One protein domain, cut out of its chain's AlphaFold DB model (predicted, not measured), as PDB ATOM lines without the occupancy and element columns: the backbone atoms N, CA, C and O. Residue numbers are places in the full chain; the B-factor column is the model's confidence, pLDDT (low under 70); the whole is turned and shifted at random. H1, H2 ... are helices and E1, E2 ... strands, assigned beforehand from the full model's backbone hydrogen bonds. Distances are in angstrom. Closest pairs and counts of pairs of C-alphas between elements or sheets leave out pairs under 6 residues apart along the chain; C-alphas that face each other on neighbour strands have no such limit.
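What this domain is: This is residues 118 to 271 of the 392 residues of an uncharacterized protein of Nitrospiraceae bacterium (UniProt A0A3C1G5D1). With little regular structure, one antiparallel sheet, E1 E8 E3 E4 E5 E6 E7 E2, curls into a nearly closed barrel, a folded sheet whose leaves E1 E8 E3 E4 and E6 E7 E2 face each other, with E5 as hinge. Short H1 lies off it among loops. The 154 printed residues run E1, E2, H1, E3 to E8, mostly strand, under half in named elements; compact, radius of gyration of the C-alphas 14.6 A, spans 44 by 32 by 24 A.

Where its parts are: E1, residues 121 to 125, begins at C-alpha (-37.513, 40.924, 35.420). E2 is 133 to 136, H1 149 to 155, E3 180 to 185, E4 191 to 200, 25.3 A long, E5 210 to 214, E6 242 to 244, E7 249 to 253. E8, 264 to 271, 21.2 A, ends at C-alpha (-49.897, 43.810, 31.706).

How they stand to each other: E3 to E7 form a meander, each strand the antiparallel neighbour of the one before; in hairpin E3 and E4, N 182 and O 194 are 2.7 A apart. The closest C-alphas of edge strands E1 and E2 are Thr 123 and Leu 135, 5.8 A. H1, not on the sheet, has every O i to N i+4 pair within hydrogen-bond range.

The domain as a whole: The printed part has no cut. Links E2 to H1, H1 to E3 and E5 to E6 are long. Residues 165, 205 to 206, 220 and 228 to 239 have pLDDT under 70.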
ATOM      1  N   GLN A 118     -46.549  38.665  33.861       82.06
ATOM      2  CA  GLN A 118     -45.199  38.823  33.361       82.06
ATOM      3  C   GLN A 118     -44.184  38.088  34.250       82.06
ATOM      4  O   GLN A 118     -44.314  38.058  35.474       82.06
ATOM      5  N   PHE A 119     -43.140  37.524  33.638       81.12
ATOM      6  CA  PHE A 119     -42.004  36.961  34.368       81.12
ATOM      7  C   PHE A 119     -41.240  38.034  35.162       81.12
ATOM      8  O   PHE A 119     -41.174  39.195  34.749       81.12
ATOM      9  N   LEU A 120     -40.646  37.605  36.282       81.88
ATOM     10  CA  LEU A 120     -39.799  38.410  37.165       81.88
ATOM     11  C   LEU A 120     -38.592  38.949  36.392       81.88
ATOM     12  O   LEU A 120     -37.658  38.208  36.091       81.88
ATOM     13  N   ASN A 121     -38.609  40.248  36.103       90.25
ATOM     14  CA  ASN A 121     -37.513  40.924  35.420       90.25
ATOM     15  C   ASN A 121     -36.759  41.824  36.407       90.25
ATOM     16  O   ASN A 121     -37.399  42.529  37.189       90.25
ATOM     17  N   PRO A 122     -35.415  41.834  36.389       93.75
ATOM     18  CA  PRO A 122     -34.641  42.758  37.205       93.75
ATOM     19  C   PRO A 122     -34.866  44.192  36.709       93.75
ATOM     20  O   PRO A 122     -34.596  44.504  35.551       93.75
ATOM     21  N   THR A 123     -35.365  45.065  37.582       95.50
ATOM     22  CA  THR A 123     -35.646  46.478  37.266       95.50
ATOM     23  C   THR A 123     -34.632  47.432  37.879       95.50
ATOM     24  O   THR A 123     -34.472  48.551  37.401       95.50
ATOM     25  N   ALA A 124     -33.950  47.005  38.941       96.88
ATOM     26  CA  ALA A 124     -32.865  47.741  39.579       96.88
ATOM     27  C   ALA A 124     -31.932  46.778  40.326       96.88
ATOM     28  O   ALA A 124     -32.183  45.574  40.409       96.88
ATOM     29  N   THR A 125     -30.859  47.321  40.892       97.62
ATOM     30  CA  THR A 125     -29.990  46.612  41.837       97.62
ATOM     31  C   THR A 125     -29.972  47.362  43.162       97.62
ATOM     32  O   THR A 125     -30.094  48.588  43.193       97.62
ATOM     33  N   GLY A 126     -29.856  46.619  44.261       97.25
ATOM     34  CA  GLY A 126     -29.684  47.182  45.591       97.25
ATOM     35  C   GLY A 126     -28.446  48.068  45.643       97.25
ATOM     36  O   GLY A 126     -27.433  47.782  44.999       97.25
ATOM     37  N   ASN A 127     -28.527  49.145  46.418       97.06
ATOM     38  CA  ASN A 127     -27.441  50.111  46.606       97.06
ATOM     39  C   ASN A 127     -26.833  50.047  48.020       97.06
ATOM     40  O   ASN A 127     -26.014  50.894  48.366       97.06
ATOM     41  N   GLY A 128     -27.215  49.059  48.836       96.06
ATOM     42  CA  GLY A 128     -26.800  48.968  50.237       96.06
ATOM     43  C   GLY A 128     -27.649  49.814  51.191       96.06
ATOM     44  O   GLY A 128     -27.289  49.941  52.359       96.06
ATOM     45  N   THR A 129     -28.776  50.375  50.739       94.75
ATOM     46  CA  THR A 129     -29.766  51.065  51.582       94.75
ATOM     47  C   THR A 129     -31.159  50.436  51.434       94.75
ATOM     48  O   THR A 129     -31.396  49.559  50.599       94.75
ATOM     49  N   SER A 130     -32.112  50.852  52.272       92.00
ATOM     50  CA  SER A 130     -33.529  50.485  52.125       92.00
ATOM     51  C   SER A 130     -34.243  51.271  51.017       92.00
ATOM     52  O   SER A 130     -35.374  50.945  50.679       92.00
ATOM     53  N   GLY A 131     -33.614  52.289  50.432       91.38
ATOM     54  CA  GLY A 131     -34.208  53.186  49.442       91.38
ATOM     55  C   GLY A 131     -33.701  54.628  49.592       91.38
ATOM     56  O   GLY A 131     -32.789  54.874  50.390       91.38
ATOM     57  N   PRO A 132     -34.276  55.583  48.840       92.69
ATOM     58  CA  PRO A 132     -35.326  55.382  47.839       92.69
ATOM     59  C   PRO A 132     -34.799  54.726  46.556       92.69
ATOM     60  O   PRO A 132     -33.689  55.014  46.109       92.69
ATOM     61  N   TYR A 133     -35.631  53.896  45.929       94.75
ATOM     62  CA  TYR A 133     -35.404  53.367  44.585       94.75
ATOM     63  C   TYR A 133     -36.387  53.980  43.579       94.75
ATOM     64  O   TYR A 133     -37.558  54.206  43.896       94.75
ATOM     65  N   THR A 134     -35.910  54.201  42.354       95.69
ATOM     66  CA  THR A 134     -36.758  54.434  41.176       95.69
ATOM     67  C   THR A 134     -36.734  53.164  40.342       95.69
ATOM     68  O   THR A 134     -35.668  52.741  39.895       95.69
ATOM     69  N   LEU A 135     -37.893  52.535  40.177       95.81
ATOM     70  CA  LEU A 135     -38.040  51.245  39.510       95.81
ATOM     71  C   LEU A 135     -38.899  51.436  38.260       95.81
ATOM     72  O   LEU A 135     -39.946  52.072  38.328       95.81
ATOM     73  N   ASN A 136     -38.477  50.869  37.133       95.19
ATOM     74  CA  ASN A 136     -39.243  50.914  35.889       95.19
ATOM     75  C   ASN A 136     -39.749  49.517  35.555       95.19
ATOM     76  O   ASN A 136     -38.953  48.584  35.449       95.19
ATOM     77  N   LEU A 137     -41.059  49.378  35.360       92.94
ATOM     78  CA  LEU A 137     -41.628  48.157  34.812       92.94
ATOM     79  C   LEU A 137     -41.159  47.992  33.355       92.94
ATOM     80  O   LEU A 137     -41.145  48.962  32.595       92.94
ATOM     81  N   PRO A 138     -40.773  46.778  32.941       85.94
ATOM     82  CA  PRO A 138     -40.270  46.529  31.589       85.94
ATOM     83  C   PRO A 138     -41.370  46.584  30.518       85.94
ATOM     84  O   PRO A 138     -41.063  46.835  29.355       85.94
ATOM     85  N   PHE A 139     -42.633  46.363  30.897       87.81
ATOM     86  CA  PHE A 139     -43.799  46.495  30.025       87.81
ATOM     87  C   PHE A 139     -44.880  47.319  30.726       87.81
ATOM     88  O   PHE A 139     -45.063  47.221  31.941       87.81
ATOM     89  N   PHE A 140     -45.593  48.130  29.950       89.06
ATOM     90  CA  PHE A 140     -46.670  48.999  30.416       89.06
ATOM     91  C   PHE A 140     -47.710  49.183  29.293       89.06
ATOM     92  O   PHE A 140     -47.353  49.050  28.116       89.06
ATOM     93  N   PRO A 141     -48.983  49.470  29.623       93.62
ATOM     94  CA  PRO A 141     -49.521  49.726  30.965       93.62
ATOM     95  C   PRO A 141     -49.694  48.452  31.816       93.62
ATOM     96  O   PRO A 141     -49.882  47.350  31.295       93.62
ATOM     97  N   ALA A 142     -49.617  48.611  33.141       93.56
ATOM     98  CA  ALA A 142     -49.818  47.538  34.122       93.56
ATOM     99  C   ALA A 142     -51.192  47.670  34.783       93.56
ATOM    100  O   ALA A 142     -51.621  48.788  35.068       93.56
ATOM    101  N   LEU A 143     -51.897  46.555  34.993       94.81
ATOM    102  CA  LEU A 143     -53.192  46.574  35.665       94.81
ATOM    103  C   LEU A 143     -53.022  47.213  37.045       94.81
ATOM    104  O   LEU A 143     -52.039  46.913  37.730       94.81
ATOM    105  N   PRO A 144     -53.942  48.095  37.452       93.88
ATOM    106  CA  PRO A 144     -53.948  48.578  38.813       93.88
ATOM    107  C   PRO A 144     -54.384  47.465  39.766       93.88
ATOM    108  O   PRO A 144     -55.183  46.605  39.392       93.88
ATOM    109  N   GLY A 145     -53.887  47.476  41.002       93.50
ATOM    110  CA  GLY A 145     -54.496  46.636  42.026       93.50
ATOM    111  C   GLY A 145     -55.837  47.184  42.497       93.50
ATOM    112  O   GLY A 145     -56.225  48.314  42.189       93.50
ATOM    113  N   HIS A 146     -56.533  46.369  43.282       93.75
ATOM    114  CA  HIS A 146     -57.915  46.616  43.685       93.75
ATOM    115  C   HIS A 146     -58.147  46.263  45.151       93.75
ATOM    116  O   HIS A 146     -57.568  45.302  45.659       93.75
ATOM    117  N   VAL A 147     -59.026  47.006  45.824       92.44
ATOM    118  CA  VAL A 147     -59.545  46.641  47.150       92.44
ATOM    119  C   VAL A 147     -60.978  46.164  46.998       92.44
ATOM    120  O   VAL A 147     -61.814  46.863  46.432       92.44
ATOM    121  N   ASP A 148     -61.269  44.980  47.520       91.62
ATOM    122  CA  ASP A 148     -62.595  44.385  47.443       91.62
ATOM    123  C   ASP A 148     -63.592  45.002  48.426       91.62
ATOM    124  O   ASP A 148     -63.244  45.735  49.354       91.62
ATOM    125  N   ILE A 149     -64.871  44.684  48.230       89.62
ATOM    126  CA  ILE A 149     -65.948  45.273  49.024       89.62
ATOM    127  C   ILE A 149     -65.838  44.957  50.520       89.62
ATOM    128  O   ILE A 149     -66.226  45.777  51.346       89.62
ATOM    129  N   THR A 150     -65.304  43.789  50.887       88.19
ATOM    130  CA  THR A 150     -65.096  43.410  52.287       88.19
ATOM    131  C   THR A 150     -64.039  44.309  52.915       88.19
ATOM    132  O   THR A 150     -64.213  44.760  54.048       88.19
ATOM    133  N   GLY A 151     -62.998  44.647  52.150       86.75
ATOM    134  CA  GLY A 151     -61.994  45.623  52.539       86.75
ATOM    135  C   GLY A 151     -62.593  47.004  52.753       86.75
ATOM    136  O   GLY A 151     -62.329  47.618  53.782       86.75
ATOM    137  N   ILE A 152     -63.460  47.451  51.841       87.25
ATOM    138  CA  ILE A 152     -64.171  48.732  51.958       87.25
ATOM    139  C   ILE A 152     -65.048  48.759  53.213       87.25
ATOM    140  O   ILE A 152     -64.931  49.682  54.015       87.25
ATOM    141  N   ILE A 153     -65.873  47.736  53.442       86.31
ATOM    142  CA  ILE A 153     -66.748  47.659  54.623       86.31
ATOM    143  C   ILE A 153     -65.922  47.712  55.917       86.31
ATOM    144  O   ILE A 153     -66.286  48.433  56.849       86.31
ATOM    145  N   ALA A 154     -64.775  47.024  55.963       85.62
ATOM    146  CA  ALA A 154     -63.871  47.043  57.114       85.62
ATOM    147  C   ALA A 154     -63.299  48.440  57.417       85.62
ATOM    148  O   ALA A 154     -62.947  48.727  58.562       85.62
ATOM    149  N   THR A 155     -63.242  49.334  56.425       82.31
ATOM    150  CA  THR A 155     -62.806  50.720  56.638       82.31
ATOM    151  C   THR A 155     -63.843  51.608  57.323       82.31
ATOM    152  O   THR A 155     -63.487  52.683  57.805       82.31
ATOM    153  N   GLY A 156     -65.123  51.216  57.321       81.19
ATOM    154  CA  GLY A 156     -66.233  52.080  57.733       81.19
ATOM    155  C   GLY A 156     -66.526  53.243  56.770       81.19
ATOM    156  O   GLY A 156     -67.337  54.108  57.095       81.19
ATOM    157  N   SER A 157     -65.882  53.281  55.598       80.44
ATOM    158  CA  SER A 157     -66.134  54.243  54.522       80.44
ATOM    159  C   SER A 157     -66.889  53.575  53.375       80.44
ATOM    160  O   SER A 157     -66.663  52.410  53.071       80.44
ATOM    161  N   ASN A 158     -67.746  54.336  52.694       78.12
ATOM    162  CA  ASN A 158     -68.415  53.910  51.458       78.12
ATOM    163  C   ASN A 158     -67.740  54.441  50.190       78.12
ATOM    164  O   ASN A 158     -68.286  54.327  49.094       78.12
ATOM    165  N   VAL A 159     -66.575  55.066  50.342       79.56
ATOM    166  CA  VAL A 159     -65.773  55.540  49.219       79.56
ATOM    167  C   VAL A 159     -64.863  54.404  48.786       79.56
ATOM    168  O   VAL A 159     -64.075  53.909  49.591       79.56
ATOM    169  N   ASP A 160     -64.973  54.009  47.518       78.44
ATOM    170  CA  ASP A 160     -64.039  53.066  46.911       78.44
ATOM    171  C   ASP A 160     -62.601  53.621  47.036       78.44
ATOM    172  O   ASP A 160     -62.372  54.773  46.647       78.44
ATOM    173  N   PRO A 161     -61.636  52.861  47.587       73.62
ATOM    174  CA  PRO A 161     -60.252  53.290  47.761       73.62
ATOM    175  C   PRO A 161     -59.555  53.743  46.477       73.62
ATOM    176  O   PRO A 161     -58.588  54.498  46.567       73.62
ATOM    177  N   ILE A 162     -60.060  53.360  45.297       72.44
ATOM    178  CA  ILE A 162     -59.614  53.910  44.007       72.44
ATOM    179  C   ILE A 162     -59.828  55.431  43.936       72.44
ATOM    180  O   ILE A 162     -59.015  56.162  43.369       72.44
ATOM    181  N   TYR A 163     -60.913  55.919  44.535       71.69
ATOM    182  CA  TYR A 163     -61.306  57.329  44.554       71.69
ATOM    183  C   TYR A 163     -61.068  57.995  45.918       71.69
ATOM    184  O   TYR A 163     -61.362  59.180  46.097       71.69
ATOM    185  N   GLY A 164     -60.547  57.241  46.889       70.50
ATOM    186  CA  GLY A 164     -60.169  57.750  48.197       70.50
ATOM    187  C   GLY A 164     -58.977  58.703  48.110       70.50
ATOM    188  O   GLY A 164     -58.054  58.510  47.326       70.50
ATOM    189  N   THR A 165     -58.981  59.750  48.932       67.12
ATOM    190  CA  THR A 165     -57.846  60.684  49.046       67.12
ATOM    191  C   THR A 165     -56.936  60.381  50.234       67.12
ATOM    192  O   THR A 165     -55.818  60.888  50.292       67.12
ATOM    193  N   ASN A 166     -57.404  59.553  51.171       74.00
ATOM    194  CA  ASN A 166     -56.702  59.211  52.400       74.00
ATOM    195  C   ASN A 166     -56.307  57.737  52.383       74.00
ATOM    196  O   ASN A 166     -57.136  56.877  52.086       74.00
ATOM    197  N   LEU A 167     -55.065  57.454  52.775       78.81
ATOM    198  CA  LEU A 167     -54.618  56.089  53.012       78.81
ATOM    199  C   LEU A 167     -55.437  55.444  54.132       78.81
ATOM    200  O   LEU A 167     -55.602  56.016  55.211       78.81
ATOM    201  N   ASN A 168     -55.857  54.208  53.898       80.56
ATOM    202  CA  ASN A 168     -56.537  53.383  54.870       80.56
ATOM    203  C   ASN A 168     -55.685  52.173  55.275       80.56
ATOM    204  O   ASN A 168     -55.474  51.247  54.496       80.56
ATOM    205  N   LEU A 169     -55.206  52.165  56.517       79.81
ATOM    206  CA  LEU A 169     -54.412  51.056  57.064       79.81
ATOM    207  C   LEU A 169     -55.271  49.900  57.599       79.81
ATOM    208  O   LEU A 169     -54.737  48.849  57.945       79.81
ATOM    209  N   SER A 170     -56.588  50.085  57.676       83.69
ATOM    210  CA  SER A 170     -57.529  49.105  58.221       83.69
ATOM    211  C   SER A 170     -58.061  48.132  57.168       83.69
ATOM    212  O   SER A 170     -58.850  47.255  57.509       83.69
ATOM    213  N   VAL A 171     -57.648  48.264  55.901       86.69
ATOM    214  CA  VAL A 171     -58.015  47.319  54.837       86.69
ATOM    215  C   VAL A 171     -57.330  45.973  55.113       86.69
ATOM    216  O   VAL A 171     -56.097  45.930  55.106       86.69
ATOM    217  N   PRO A 172     -58.072  44.871  55.332       88.38
ATOM    218  CA  PRO A 172     -57.490  43.547  55.537       88.38
ATOM    219  C   PRO A 172     -56.665  43.113  54.323       88.38
ATOM    220  O   PRO A 172     -57.091  43.302  53.184       88.38
ATOM    221  N   SER A 173     -55.513  42.471  54.535       86.31
ATOM    222  CA  SER A 173     -54.656  42.025  53.423       86.31
ATOM    223  C   SER A 173     -55.326  40.987  52.515       86.31
ATOM    224  O   SER A 173     -55.002  40.905  51.335       86.31
ATOM    225  N   THR A 174     -56.312  40.243  53.024       89.19
ATOM    226  CA  THR A 174     -57.129  39.302  52.235       89.19
ATOM    227  C   THR A 174     -58.077  39.983  51.250       89.19
ATOM    228  O   THR A 174     -58.600  39.316  50.365       89.19
ATOM    229  N   SER A 175     -58.313  41.285  51.416       91.69
ATOM    230  CA  SER A 175     -59.210  42.096  50.590       91.69
ATOM    231  C   SER A 175     -58.468  42.921  49.539       91.69
ATOM    232  O   SER A 175     -59.086  43.722  48.843       91.69
ATOM    233  N   VAL A 176     -57.148  42.754  49.428       91.94
ATOM    234  CA  VAL A 176     -56.310  43.464  48.460       91.94
ATOM    235  C   VAL A 176     -55.902  42.513  47.340       91.94
ATOM    236  O   VAL A 176     -55.282  41.479  47.583       91.94
ATOM    237  N   TYR A 177     -56.200  42.892  46.101       93.06
ATOM    238  CA  TYR A 177     -55.723  42.229  44.894       93.06
ATOM    239  C   TYR A 177     -54.605  43.060  44.271       93.06
ATOM    240  O   TYR A 177     -54.856  43.896  43.406       93.06
ATOM    241  N   SER A 178     -53.369  42.844  44.721       93.62
ATOM    242  CA  SER A 178     -52.202  43.517  44.151       93.62
ATOM    243  C   SER A 178     -51.927  43.019  42.729       93.62
ATOM    244  O   SER A 178     -51.962  41.814  42.447       93.62
ATOM    245  N   ALA A 179     -51.607  43.948  41.839       93.94
ATOM    246  CA  ALA A 179     -51.273  43.696  40.448       93.94
ATOM    247  C   ALA A 179     -49.801  43.985  40.112       93.94
ATOM    248  O   ALA A 179     -49.332  43.561  39.053       93.94
ATOM    249  N   VAL A 180     -49.066  44.658  41.004       95.00
ATOM    250  CA  VAL A 180     -47.638  44.972  40.888       95.00
ATOM    251  C   VAL A 180     -46.901  44.533  42.152       95.00
ATOM    252  O   VAL A 180     -47.288  44.869  43.269       95.00
ATOM    253  N   TYR A 181     -45.795  43.816  41.961       95.62
ATOM    254  CA  TYR A 181     -44.942  43.288  43.021       95.62
ATOM    255  C   TYR A 181     -43.477  43.611  42.725       95.62
ATOM    256  O   TYR A 181     -42.988  43.377  41.621       95.62
ATOM    257  N   PHE A 182     -42.760  44.079  43.739       96.31
ATOM    258  CA  PHE A 182     -41.314  44.236  43.756       96.31
ATOM    259  C   PHE A 182     -40.728  43.295  44.802       96.31
ATOM    260  O   PHE A 182     -41.074  43.373  45.981       96.31
ATOM    261  N   THR A 183     -39.837  42.406  44.374       96.75
ATOM    262  CA  THR A 183     -39.194  41.414  45.238       96.75
ATOM    263  C   THR A 183     -37.690  41.629  45.248       96.75
ATOM    264  O   THR A 183     -37.069  41.794  44.198       96.75
ATOM    265  N   ALA A 184     -37.095  41.609  46.434       97.12
ATOM    266  CA  ALA A 184     -35.652  41.670  46.630       97.12
ATOM    267  C   ALA A 184     -35.244  40.785  47.815       97.12
ATOM    268  O   ALA A 184     -36.090  40.392  48.618       97.12
ATOM    269  N   SER A 185     -33.952  40.483  47.943       97.44
ATOM    270  CA  SER A 185     -33.411  39.746  49.093       97.44
ATOM    271  C   SER A 185     -32.645  40.691  50.020       97.44
ATOM    272  O   SER A 185     -31.801  41.463  49.555       97.44
ATOM    273  N   ASP A 186     -32.939  40.623  51.319       96.75
ATOM    274  CA  ASP A 186     -32.288  41.421  52.364       96.75
ATOM    275  C   ASP A 186     -30.850  40.950  52.669       96.75
ATOM    276  O   ASP A 186     -30.344  39.995  52.072       96.75
ATOM    277  N   SER A 187     -30.170  41.605  53.619       96.06
ATOM    278  CA  SER A 187     -28.808  41.230  54.047       96.06
ATOM    279  C   SER A 187     -28.691  39.847  54.693       96.06
ATOM    280  O   SER A 187     -27.583  39.330  54.804       96.06
ATOM    281  N   ASN A 188     -29.806  39.240  55.100       96.81
ATOM    282  CA  ASN A 188     -29.873  37.885  55.643       96.81
ATOM    283  C   ASN A 188     -30.339  36.860  54.591       96.81
ATOM    284  O   ASN A 188     -30.544  35.695  54.924       96.81
ATOM    285  N   GLY A 189     -30.542  37.278  53.335       95.31
ATOM    286  CA  GLY A 189     -31.066  36.433  52.262       95.31
ATOM    287  C   GLY A 189     -32.575  36.177  52.330       95.31
ATOM    288  O   GLY A 189     -33.083  35.338  51.588       95.31
ATOM    289  N   LYS A 190     -33.319  36.876  53.196       96.38
ATOM    290  CA  LYS A 190     -34.781  36.772  53.270       96.38
ATOM    291  C   LYS A 190     -35.419  37.588  52.149       96.38
ATOM    292  O   LYS A 190     -35.051  38.739  51.922       96.38
ATOM    293  N   ASN A 191     -36.429  37.018  51.494       95.31
ATOM    294  CA  ASN A 191     -37.217  37.744  50.502       95.31
ATOM    295  C   ASN A 191     -38.080  38.817  51.172       95.31
ATOM    296  O   ASN A 191     -38.836  38.542  52.109       95.31
ATOM    297  N   ILE A 192     -37.984  40.030  50.647       94.50
ATOM    298  CA  ILE A 192     -38.837  41.159  50.977       94.50
ATOM    299  C   ILE A 192     -39.702  41.443  49.758       94.50
ATOM    300  O   ILE A 192     -39.197  41.514  48.637       94.50
ATOM    301  N   VAL A 193     -40.994  41.636  49.996       94.75
ATOM    302  CA  VAL A 193     -41.955  41.996  48.959       94.75
ATOM    303  C   VAL A 193     -42.536  43.360  49.290       94.75
ATOM    304  O   VAL A 193     -42.957  43.610  50.420       94.75
ATOM    305  N   VAL A 194     -42.558  44.223  48.286       94.31
ATOM    306  CA  VAL A 194     -43.337  45.456  48.258       94.31
ATOM    307  C   VAL A 194     -44.357  45.290  47.144       94.31
ATOM    308  O   VAL A 194     -43.980  44.997  46.016       94.31
ATOM    309  N   ALA A 195     -45.638  45.438  47.445       94.69
ATOM    310  CA  ALA A 195     -46.710  45.294  46.468       94.69
ATOM    311  C   ALA A 195     -47.588  46.541  46.471       94.69
ATOM    312  O   ALA A 195     -47.610  47.285  47.452       94.69
ATOM    313  N   ASP A 196     -48.317  46.787  45.389       92.50
ATOM    314  CA  ASP A 196     -49.358  47.806  45.440       92.50
ATOM    315  C   ASP A 196     -50.487  47.384  46.398       92.50
ATOM    316  O   ASP A 196     -50.738  46.198  46.617       92.50
ATOM    317  N   SER A 197     -51.152  48.350  47.020       90.31
ATOM    318  CA  SER A 197     -52.173  48.084  48.035       90.31
ATOM    319  C   SER A 197     -53.606  48.091  47.517       90.31
ATOM    320  O   SER A 197     -54.529  48.039  48.331       90.31
ATOM    321  N   GLY A 198     -53.807  48.239  46.205       89.69
ATOM    322  CA  GLY A 198     -55.109  48.562  45.622       89.69
ATOM    323  C   GLY A 198     -55.674  49.932  46.026       89.69
ATOM    324  O   GLY A 198     -56.790  50.268  45.641       89.69
ATOM    325  N   GLN A 199     -54.930  50.732  46.799       89.62
ATOM    326  CA  GLN A 199     -55.288  52.104  47.157       89.62
ATOM    327  C   GLN A 199     -54.530  53.091  46.277       89.62
ATOM    328  O   GLN A 199     -53.416  52.818  45.818       89.62
ATOM    329  N   PHE A 200     -55.131  54.253  46.055       87.75
ATOM    330  CA  PHE A 200     -54.674  55.206  45.055       87.75
ATOM    331  C   PHE A 200     -54.334  56.554  45.689       87.75
ATOM    332  O   PHE A 200     -54.809  56.914  46.766       87.75
ATOM    333  N   LEU A 201     -53.468  57.305  45.014       84.44
ATOM    334  CA  LEU A 201     -53.138  58.669  45.394       84.44
ATOM    335  C   LEU A 201     -54.330  59.609  45.152       84.44
ATOM    336  O   LEU A 201     -54.981  59.566  44.105       84.44
ATOM    337  N   SER A 202     -54.568  60.524  46.095       76.06
ATOM    338  CA  SER A 202     -55.511  61.629  45.931       76.06
ATOM    339  C   SER A 202     -55.258  62.401  44.633       76.06
ATOM    340  O   SER A 202     -54.137  62.848  44.387       76.06
ATOM    341  N   GLY A 203     -56.310  62.640  43.849       71.50
ATOM    342  CA  GLY A 203     -56.213  63.444  42.628       71.50
ATOM    343  C   GLY A 203     -55.739  62.676  41.394       71.50
ATOM    344  O   GLY A 203     -55.350  63.308  40.412       71.50
ATOM    345  N   ASN A 204     -55.792  61.340  41.414       74.12
ATOM    346  CA  ASN A 204     -55.628  60.554  40.197       74.12
ATOM    347  C   ASN A 204     -56.622  60.999  39.120       74.12
ATOM    348  O   ASN A 204     -57.827  61.111  39.346       74.12
ATOM    349  N   THR A 205     -56.087  61.265  37.934       68.31
ATOM    350  CA  THR A 205     -56.854  61.608  36.735       68.31
ATOM    351  C   THR A 205     -56.708  60.480  35.721       68.31
ATOM    352  O   THR A 205     -55.781  59.681  35.818       68.31
ATOM    353  N   GLY A 206     -57.590  60.408  34.718       65.19
ATOM    354  CA  GLY A 206     -57.599  59.316  33.730       65.19
ATOM    355  C   GLY A 206     -56.294  59.102  32.940       65.19
ATOM    356  O   GLY A 206     -56.178  58.092  32.261       65.19
ATOM    357  N   GLY A 207     -55.308  60.007  33.023       72.19
ATOM    358  CA  GLY A 207     -53.964  59.808  32.459       72.19
ATOM    359  C   GLY A 207     -52.891  59.385  33.474       72.19
ATOM    360  O   GLY A 207     -51.843  58.877  33.088       72.19
ATOM    361  N   ASN A 208     -53.145  59.575  34.768       84.81
ATOM    362  CA  ASN A 208     -52.185  59.420  35.853       84.81
ATOM    363  C   ASN A 208     -52.819  58.599  36.979       84.81
ATOM    364  O   ASN A 208     -53.383  59.154  37.923       84.81
ATOM    365  N   LEU A 209     -52.732  57.277  36.855       89.88
ATOM    366  CA  LEU A 209     -53.177  56.340  37.877       89.88
ATOM    367  C   LEU A 209     -51.992  55.973  38.769       89.88
ATOM    368  O   LEU A 209     -51.186  55.116  38.412       89.88
ATOM    369  N   TYR A 210     -51.879  56.636  39.918       91.69
ATOM    370  CA  TYR A 210     -50.869  56.322  40.922       91.69
ATOM    371  C   TYR A 210     -51.439  55.397  41.999       91.69
ATOM    372  O   TYR A 210     -52.345  55.795  42.737       91.69
ATOM    373  N   GLY A 211     -50.894  54.186  42.096       91.69
ATOM    374  CA  GLY A 211     -51.138  53.258  43.198       91.69
ATOM    375  C   GLY A 211     -50.149  53.464  44.339       91.69
ATOM    376  O   GLY A 211     -49.002  53.851  44.108       91.69
ATOM    377  N   LEU A 212     -50.585  53.194  45.567       91.06
ATOM    378  CA  LEU A 212     -49.735  53.219  46.756       91.06
ATOM    379  C   LEU A 212     -49.047  51.863  46.938       91.06
ATOM    380  O   LEU A 212     -49.696  50.819  46.914       91.06
ATOM    381  N   LEU A 213     -47.735  51.878  47.152       92.12
ATOM    382  CA  LEU A 213     -46.936  50.691  47.440       92.12
ATOM    383  C   LEU A 213     -46.828  50.477  48.954       92.12
ATOM    384  O   LEU A 213     -46.592  51.405  49.738       92.12
ATOM    385  N   MET A 214     -47.004  49.229  49.372       90.62
ATOM    386  CA  MET A 214     -47.029  48.797  50.765       90.62
ATOM    387  C   MET A 214     -46.297  47.464  50.941       90.62
ATOM    388  O   MET A 214     -46.050  46.733  49.982       90.62
ATOM    389  N   GLN A 215     -45.953  47.120  52.179       90.12
ATOM    390  CA  GLN A 215     -45.490  45.774  52.499       90.12
ATOM    391  C   GLN A 215     -46.717  44.877  52.731       90.12
ATOM    392  O   GLN A 215     -47.539  45.204  53.590       90.12
ATOM    393  N   PRO A 216     -46.852  43.734  52.035       85.25
ATOM    394  CA  PRO A 216     -47.929  42.791  52.309       85.25
ATOM    395  C   PRO A 216     -47.908  42.329  53.773       85.25
ATOM    396  O   PRO A 216     -46.887  41.843  54.272       85.25
ATOM    397  N   GLY A 217     -49.031  42.512  54.469       80.25
ATOM    398  CA  GLY A 217     -49.212  42.096  55.862       80.25
ATOM    399  C   GLY A 217     -49.686  40.645  55.979       80.25
ATOM    400  O   GLY A 217     -50.323  40.110  55.075       80.25
ATOM    401  N   SER A 218     -49.407  39.990  57.111       78.69
ATOM    402  CA  SER A 218     -50.003  38.675  57.410       78.69
ATOM    403  C   SER A 218     -51.474  38.838  57.789       78.69
ATOM    404  O   SER A 218     -51.786  39.639  58.667       78.69
ATOM    405  N   ALA A 219     -52.371  38.058  57.181       72.56
ATOM    406  CA  ALA A 219     -53.778  38.027  57.581       72.56
ATOM    407  C   ALA A 219     -53.910  37.726  59.094       72.56
ATOM    408  O   ALA A 219     -53.172  36.877  59.605       72.56
ATOM    409  N   PRO A 220     -54.818  38.392  59.832       69.56
ATOM    410  CA  PRO A 220     -55.862  39.315  59.368       69.56
ATOM    411  C   PRO A 220     -55.415  40.787  59.260       69.56
ATOM    412  O   PRO A 220     -56.244  41.652  58.986       69.56
ATOM    413  N   LEU A 221     -54.140  41.095  59.518       71.31
ATOM    414  CA  LEU A 221     -53.639  42.469  59.513       71.31
ATOM    415  C   LEU A 221     -53.568  43.016  58.084       71.31
ATOM    416  O   LEU A 221     -53.273  42.283  57.137       71.31
ATOM    417  N   GLY A 222     -53.841  44.312  57.940       72.12
ATOM    418  CA  GLY A 222     -53.737  45.013  56.666       72.12
ATOM    419  C   GLY A 222     -52.307  45.111  56.147       72.12
ATOM    420  O   GLY A 222     -51.343  44.741  56.823       72.12
ATOM    421  N   ASN A 223     -52.167  45.630  54.928       80.62
ATOM    422  CA  ASN A 223     -50.851  45.941  54.383       80.62
ATOM    423  C   ASN A 223     -50.124  46.924  55.306       80.62
ATOM    424  O   ASN A 223     -50.681  47.931  55.748       80.62
ATOM    425  N   ALA A 224     -48.873  46.608  55.620       82.06
ATOM    426  CA  ALA A 224     -48.052  47.423  56.490       82.06
ATOM    427  C   ALA A 224     -47.446  48.583  55.703       82.06
ATOM    428  O   ALA A 224     -47.033  48.451  54.546       82.06
ATOM    429  N   ALA A 225     -47.383  49.730  56.366       80.19
ATOM    430  CA  ALA A 225     -46.749  50.905  55.816       80.19
ATOM    431  C   ALA A 225     -45.261  50.684  55.532       80.19
ATOM    432  O   ALA A 225     -44.556  50.120  56.367       80.19
ATOM    433  N   LEU A 226     -44.775  51.168  54.389       78.62
ATOM    434  CA  LEU A 226     -43.341  51.188  54.104       78.62
ATOM    435  C   LEU A 226     -42.644  52.272  54.938       78.62
ATOM    436  O   LEU A 226     -43.235  53.328  55.189       78.62
ATOM    437  N   PRO A 227     -41.385  52.052  55.360       71.12
ATOM    438  CA  PRO A 227     -40.629  53.049  56.109       71.12
ATOM    439  C   PRO A 227     -40.423  54.332  55.293       71.12
ATOM    440  O   PRO A 227     -40.023  54.271  54.132       71.12
ATOM    441  N   ASN A 228     -40.611  55.502  55.909       67.19
ATOM    442  CA  ASN A 228     -40.305  56.788  55.279       67.19
ATOM    443  C   ASN A 228     -38.887  57.262  55.643       67.19
ATOM    444  O   ASN A 228     -38.712  58.074  56.550       67.19
ATOM    445  N   GLY A 229     -37.866  56.708  54.984       60.22
ATOM    446  CA  GLY A 229     -36.528  57.318  54.924       60.22
ATOM    447  C   GLY A 229     -35.782  57.606  56.242       60.22
ATOM    448  O   GLY A 229     -34.808  58.350  56.202       60.22
ATOM    449  N   GLY A 230     -36.175  57.031  57.389       54.06
ATOM    450  CA  GLY A 230     -35.367  57.061  58.622       54.06
ATOM    451  C   GLY A 230     -35.962  57.737  59.865       54.06
ATOM    452  O   GLY A 230     -35.234  57.890  60.843       54.06
ATOM    453  N   ALA A 231     -37.252  58.086  59.904       48.06
ATOM    454  CA  ALA A 231     -37.917  58.499  61.149       48.06
ATOM    455  C   ALA A 231     -39.214  57.707  61.413       48.06
ATOM    456  O   ALA A 231     -40.017  57.479  60.512       48.06
ATOM    457  N   LEU A 232     -39.378  57.287  62.675       43.72
ATOM    458  CA  LEU A 232     -40.579  56.701  63.297       43.72
ATOM    459  C   LEU A 232     -41.875  57.493  62.975       43.72
ATOM    460  O   LEU A 232     -41.818  58.664  62.604       43.72
ATOM    461  N   PRO A 233     -43.051  56.856  63.114       48.38
ATOM    462  CA  PRO A 233     -44.103  56.794  62.110       48.38
ATOM    463  C   PRO A 233     -44.862  58.120  61.979       48.38
ATOM    464  O   PRO A 233     -45.746  58.426  62.776       48.38
ATOM    465  N   THR A 234     -44.567  58.897  60.944       48.84
ATOM    466  CA  THR A 234     -45.508  59.905  60.440       48.84
ATOM    467  C   THR A 234     -46.312  59.305  59.289       48.84
ATOM    468  O   THR A 234     -45.796  58.456  58.556       48.84
ATOM    469  N   PRO A 235     -47.606  59.660  59.174       51.34
ATOM    470  CA  PRO A 235     -48.515  59.019  58.237       51.34
ATOM    471  C   PRO A 235     -47.971  59.234  56.832       51.34
ATOM    472  O   PRO A 235     -47.559  60.345  56.504       51.34
ATOM    473  N   TYR A 236     -47.919  58.152  56.057       55.50
ATOM    474  CA  TYR A 236     -47.577  58.123  54.638       55.50
ATOM    475  C   TYR A 236     -47.645  59.485  53.950       55.50
ATOM    476  O   TYR A 236     -48.708  60.107  53.882       55.50
ATOM    477  N   SER A 237     -46.528  59.910  53.366       54.56
ATOM    478  CA  SER A 237     -46.612  60.951  52.358       54.56
ATOM    479  C   SER A 237     -47.294  60.342  51.143       54.56
ATOM    480  O   SER A 237     -46.788  59.394  50.545       54.56
ATOM    481  N   THR A 238     -48.446  60.890  50.781       55.69
ATOM    482  CA  THR A 238     -49.208  60.516  49.590       55.69
ATOM    483  C   THR A 238     -48.360  60.636  48.305       55.69
ATOM    484  O   THR A 238     -48.658  60.012  47.297       55.69
ATOM    485  N   THR A 239     -47.232  61.351  48.332       62.59
ATOM    486  CA  THR A 239     -46.313  61.511  47.193       62.59
ATOM    487  C   THR A 239     -45.113  60.550  47.187       62.59
ATOM    488  O   THR A 239     -44.274  60.635  46.288       62.59
ATOM    489  N   GLN A 240     -44.994  59.642  48.160       74.06
ATOM    490  CA  GLN A 240     -43.871  58.703  48.284       74.06
ATOM    491  C   GLN A 240     -44.362  57.250  48.207       74.06
ATOM    492  O   GLN A 240     -45.471  56.949  48.638       74.06
ATOM    493  N   ASN A 241     -43.528  56.342  47.685       86.44
ATOM    494  CA  ASN A 241     -43.873  54.938  47.434       86.44
ATOM    495  C   ASN A 241     -45.077  54.766  46.498       86.44
ATOM    496  O   ASN A 241     -46.052  54.100  46.841       86.44
ATOM    497  N   THR A 242     -45.022  55.371  45.315       91.25
ATOM    498  CA  THR A 242     -46.108  55.277  44.334       91.25
ATOM    499  C   THR A 242     -45.651  54.584  43.060       91.25
ATOM    500  O   THR A 242     -44.490  54.701  42.665       91.25
ATOM    501  N   ILE A 243     -46.573  53.873  42.411       93.81
ATOM    502  CA  ILE A 243     -46.417  53.312  41.064       93.81
ATOM    503  C   ILE A 243     -47.392  54.011  40.125       93.81
ATOM    504  O   ILE A 243     -48.590  54.034  40.389       93.81
ATOM    505  N   ASN A 244     -46.896  54.572  39.024       94.19
ATOM    506  CA  ASN A 244     -47.750  55.033  37.936       94.19
ATOM    507  C   ASN A 244     -48.068  53.847  37.014       94.19
ATOM    508  O   ASN A 244     -47.192  53.366  36.299       94.19
ATOM    509  N   TYR A 245     -49.315  53.382  37.015       94.06
ATOM    510  CA  TYR A 245     -49.746  52.233  36.211       94.06
ATOM    511  C   TYR A 245     -49.730  52.504  34.698       94.06
ATOM    512  O   TYR A 245     -49.590  51.571  33.903       94.06
ATOM    513  N   THR A 246     -49.832  53.775  34.293       92.75
ATOM    514  CA  THR A 246     -49.784  54.200  32.888       92.75
ATOM    515  C   THR A 246     -48.358  54.158  32.344       92.75
ATOM    516  O   THR A 246     -48.133  53.660  31.244       92.75
ATOM    517  N   THR A 247     -47.387  54.677  33.102       93.75
ATOM    518  CA  THR A 247     -45.983  54.777  32.654       93.75
ATOM    519  C   THR A 247     -45.107  53.619  33.124       93.75
ATOM    520  O   THR A 247     -43.996  53.454  32.629       93.75
ATOM    521  N   GLY A 248     -45.573  52.834  34.096       93.69
ATOM    522  CA  GLY A 248     -44.804  51.767  34.729       93.69
ATOM    523  C   GLY A 248     -43.670  52.259  35.634       93.69
ATOM    524  O   GLY A 248     -42.838  51.457  36.046       93.69
ATOM    525  N   VAL A 249     -43.600  53.556  35.948       95.12
ATOM    526  CA  VAL A 249     -42.541  54.119  36.798       95.12
ATOM    527  C   VAL A 249     -42.997  54.124  38.254       95.12
ATOM    528  O   VAL A 249     -43.967  54.799  38.605       95.12
ATOM    529  N   ALA A 250     -42.280  53.396  39.109       94.69
ATOM    530  CA  ALA A 250     -42.398  53.488  40.556       94.69
ATOM    531  C   ALA A 250     -41.313  54.405  41.125       94.69
ATOM    532  O   ALA A 250     -40.126  54.246  40.838       94.69
ATOM    533  N   THR A 251     -41.724  55.368  41.945       92.44
ATOM    534  CA  THR A 251     -40.832  56.391  42.503       92.44
ATOM    535  C   THR A 251     -40.791  56.325  44.018       92.44
ATOM    536  O   THR A 251     -41.790  56.006  44.668       92.44
ATOM    537  N   ASN A 252     -39.630  56.668  44.582       90.12
ATOM    538  CA  ASN A 252     -39.411  56.718  46.025       90.12
ATOM    539  C   ASN A 252     -39.799  55.410  46.726       90.12
ATOM    540  O   ASN A 252     -40.453  55.461  47.761       90.12
ATOM    541  N   VAL A 253     -39.445  54.258  46.144       92.00
ATOM    542  CA  VAL A 253     -39.752  52.945  46.726       92.00
ATOM    543  C   VAL A 253     -38.776  52.656  47.863       92.00
ATOM    544  O   VAL A 253     -37.564  52.618  47.639       92.00
ATOM    545  N   TYR A 254     -39.298  52.435  49.067       92.19
ATOM    546  CA  TYR A 254     -38.540  52.015  50.242       92.19
ATOM    547  C   TYR A 254     -38.882  50.576  50.619       92.19
ATOM    548  O   TYR A 254     -40.044  50.222  50.790       92.19
ATOM    549  N   PHE A 255     -37.863  49.746  50.804       92.25
ATOM    550  CA  PHE A 255     -38.008  48.402  51.341       92.25
ATOM    551  C   PHE A 255     -37.981  48.420  52.883       92.25
ATOM    552  O   PHE A 255     -37.282  49.232  53.490       92.25
ATOM    553  N   PRO A 256     -38.701  47.496  53.542       90.75
ATOM    554  CA  PRO A 256     -38.673  47.302  54.995       90.75
ATOM    555  C   PRO A 256     -37.286  47.049  55.606       90.75
ATOM    556  O   PRO A 256     -37.079  47.305  56.791       90.75
ATOM    557  N   SER A 257     -36.334  46.542  54.822       92.75
ATOM    558  CA  SER A 257     -34.947  46.322  55.232       92.75
ATOM    559  C   SER A 257     -33.973  46.696  54.112       92.75
ATOM    560  O   SER A 257     -34.362  46.930  52.967       92.75
ATOM    561  N   VAL A 258     -32.693  46.826  54.469       94.62
ATOM    562  CA  VAL A 258     -31.618  47.184  53.536       94.62
ATOM    563  C   VAL A 258     -31.463  46.107  52.465       94.62
ATOM    564  O   VAL A 258     -31.354  44.924  52.792       94.62
ATOM    565  N   ILE A 259     -31.388  46.530  51.200       97.31
ATOM    566  CA  ILE A 259     -31.058  45.648  50.079       97.31
ATOM    567  C   ILE A 259     -29.545  45.733  49.836       97.31
ATOM    568  O   ILE A 259     -29.057  46.810  49.474       97.31
ATOM    569  N   PRO A 260     -28.780  44.640  50.031       98.00
ATOM    570  CA  PRO A 260     -27.344  44.622  49.780       98.00
ATOM    571  C   PRO A 260     -26.984  45.098  48.375       98.00
ATOM    572  O   PRO A 260     -27.716  44.860  47.411       98.00
ATOM    573  N   THR A 261     -25.831  45.753  48.256       97.94
ATOM    574  CA  THR A 261     -25.332  46.228  46.966       97.94
ATOM    575  C   THR A 261     -25.209  45.072  45.973       97.94
ATOM    576  O   THR A 261     -24.595  44.054  46.278       97.94
ATOM    577  N   GLY A 262     -25.785  45.233  44.780       96.94
ATOM    578  CA  GLY A 262     -25.720  44.234  43.709       96.94
ATOM    579  C   GLY A 262     -26.810  43.155  43.748       96.94
ATOM    580  O   GLY A 262     -26.979  42.458  42.747       96.94
ATOM    581  N   ASN A 263     -27.603  43.048  44.822       97.38
ATOM    582  CA  ASN A 263     -28.771  42.163  44.820       97.38
ATOM    583  C   ASN A 263     -29.826  42.692  43.829       97.38
ATOM    584  O   ASN A 263     -30.152  43.880  43.876       97.38
ATOM    585  N   PRO A 264     -30.380  41.859  42.930       97.50
ATOM    586  CA  PRO A 264     -31.384  42.316  41.977       97.50
ATOM    587  C   PRO A 264     -32.705  42.634  42.684       97.50
ATOM    588  O   PRO A 264     -33.171  41.875  43.534       97.50
ATOM    589  N   ILE A 265     -33.332  43.737  42.281       97.44
ATOM    590  CA  ILE A 265     -34.723  44.054  42.602       97.44
ATOM    591  C   ILE A 265     -35.546  43.630  41.390       97.44
ATOM    592  O   ILE A 265     -35.373  44.168  40.295       97.44
ATOM    593  N   GLN A 266     -36.398  42.629  41.577       96.94
ATOM    594  CA  GLN A 266     -37.238  42.063  40.530       96.94
ATOM    595  C   GLN A 266     -38.626  42.689  40.579       96.94
ATOM    596  O   GLN A 266     -39.185  42.846  41.662       96.94
ATOM    597  N   ALA A 267     -39.198  42.994  39.419       96.06
ATOM    598  CA  ALA A 267     -40.588  43.408  39.306       96.06
ATOM    599  C   ALA A 267     -41.424  42.346  38.595       96.06
ATOM    600  O   ALA A 267     -40.967  41.689  37.654       96.06
ATOM    601  N   GLN A 268     -42.667  42.225  39.037       95.12
ATOM    602  CA  GLN A 268     -43.697  41.377  38.463       95.12
ATOM    603  C   GLN A 268     -44.989  42.188  38.378       95.12
ATOM    604  O   GLN A 268     -45.372  42.852  39.341       95.12
ATOM    605  N   CYS A 269     -45.664  42.137  37.235       94.94
ATOM    606  CA  CYS A 269     -46.955  42.785  37.056       94.94
ATOM    607  C   CYS A 269     -47.862  41.999  36.103       94.94
ATOM    608  O   CYS A 269     -47.412  41.098  35.384       94.94
ATOM    609  N   TYR A 270     -49.144  42.356  36.095       94.44
ATOM    610  CA  TYR A 270     -50.071  41.959  35.039       94.44
ATOM    611  C   TYR A 270     -50.167  43.083  34.015       94.44
ATOM    612  O   TYR A 270     -50.614  44.179  34.342       94.44
ATOM    613  N   PHE A 271     -49.753  42.830  32.779       91.94
ATOM    614  CA  PHE A 271     -49.897  43.810  31.706       91.94
ATOM    615  C   PHE A 271     -51.225  43.613  30.985       91.94
ATOM    616  O   PHE A 271     -51.828  42.536  31.002       91.94
TER     617      PHE A 271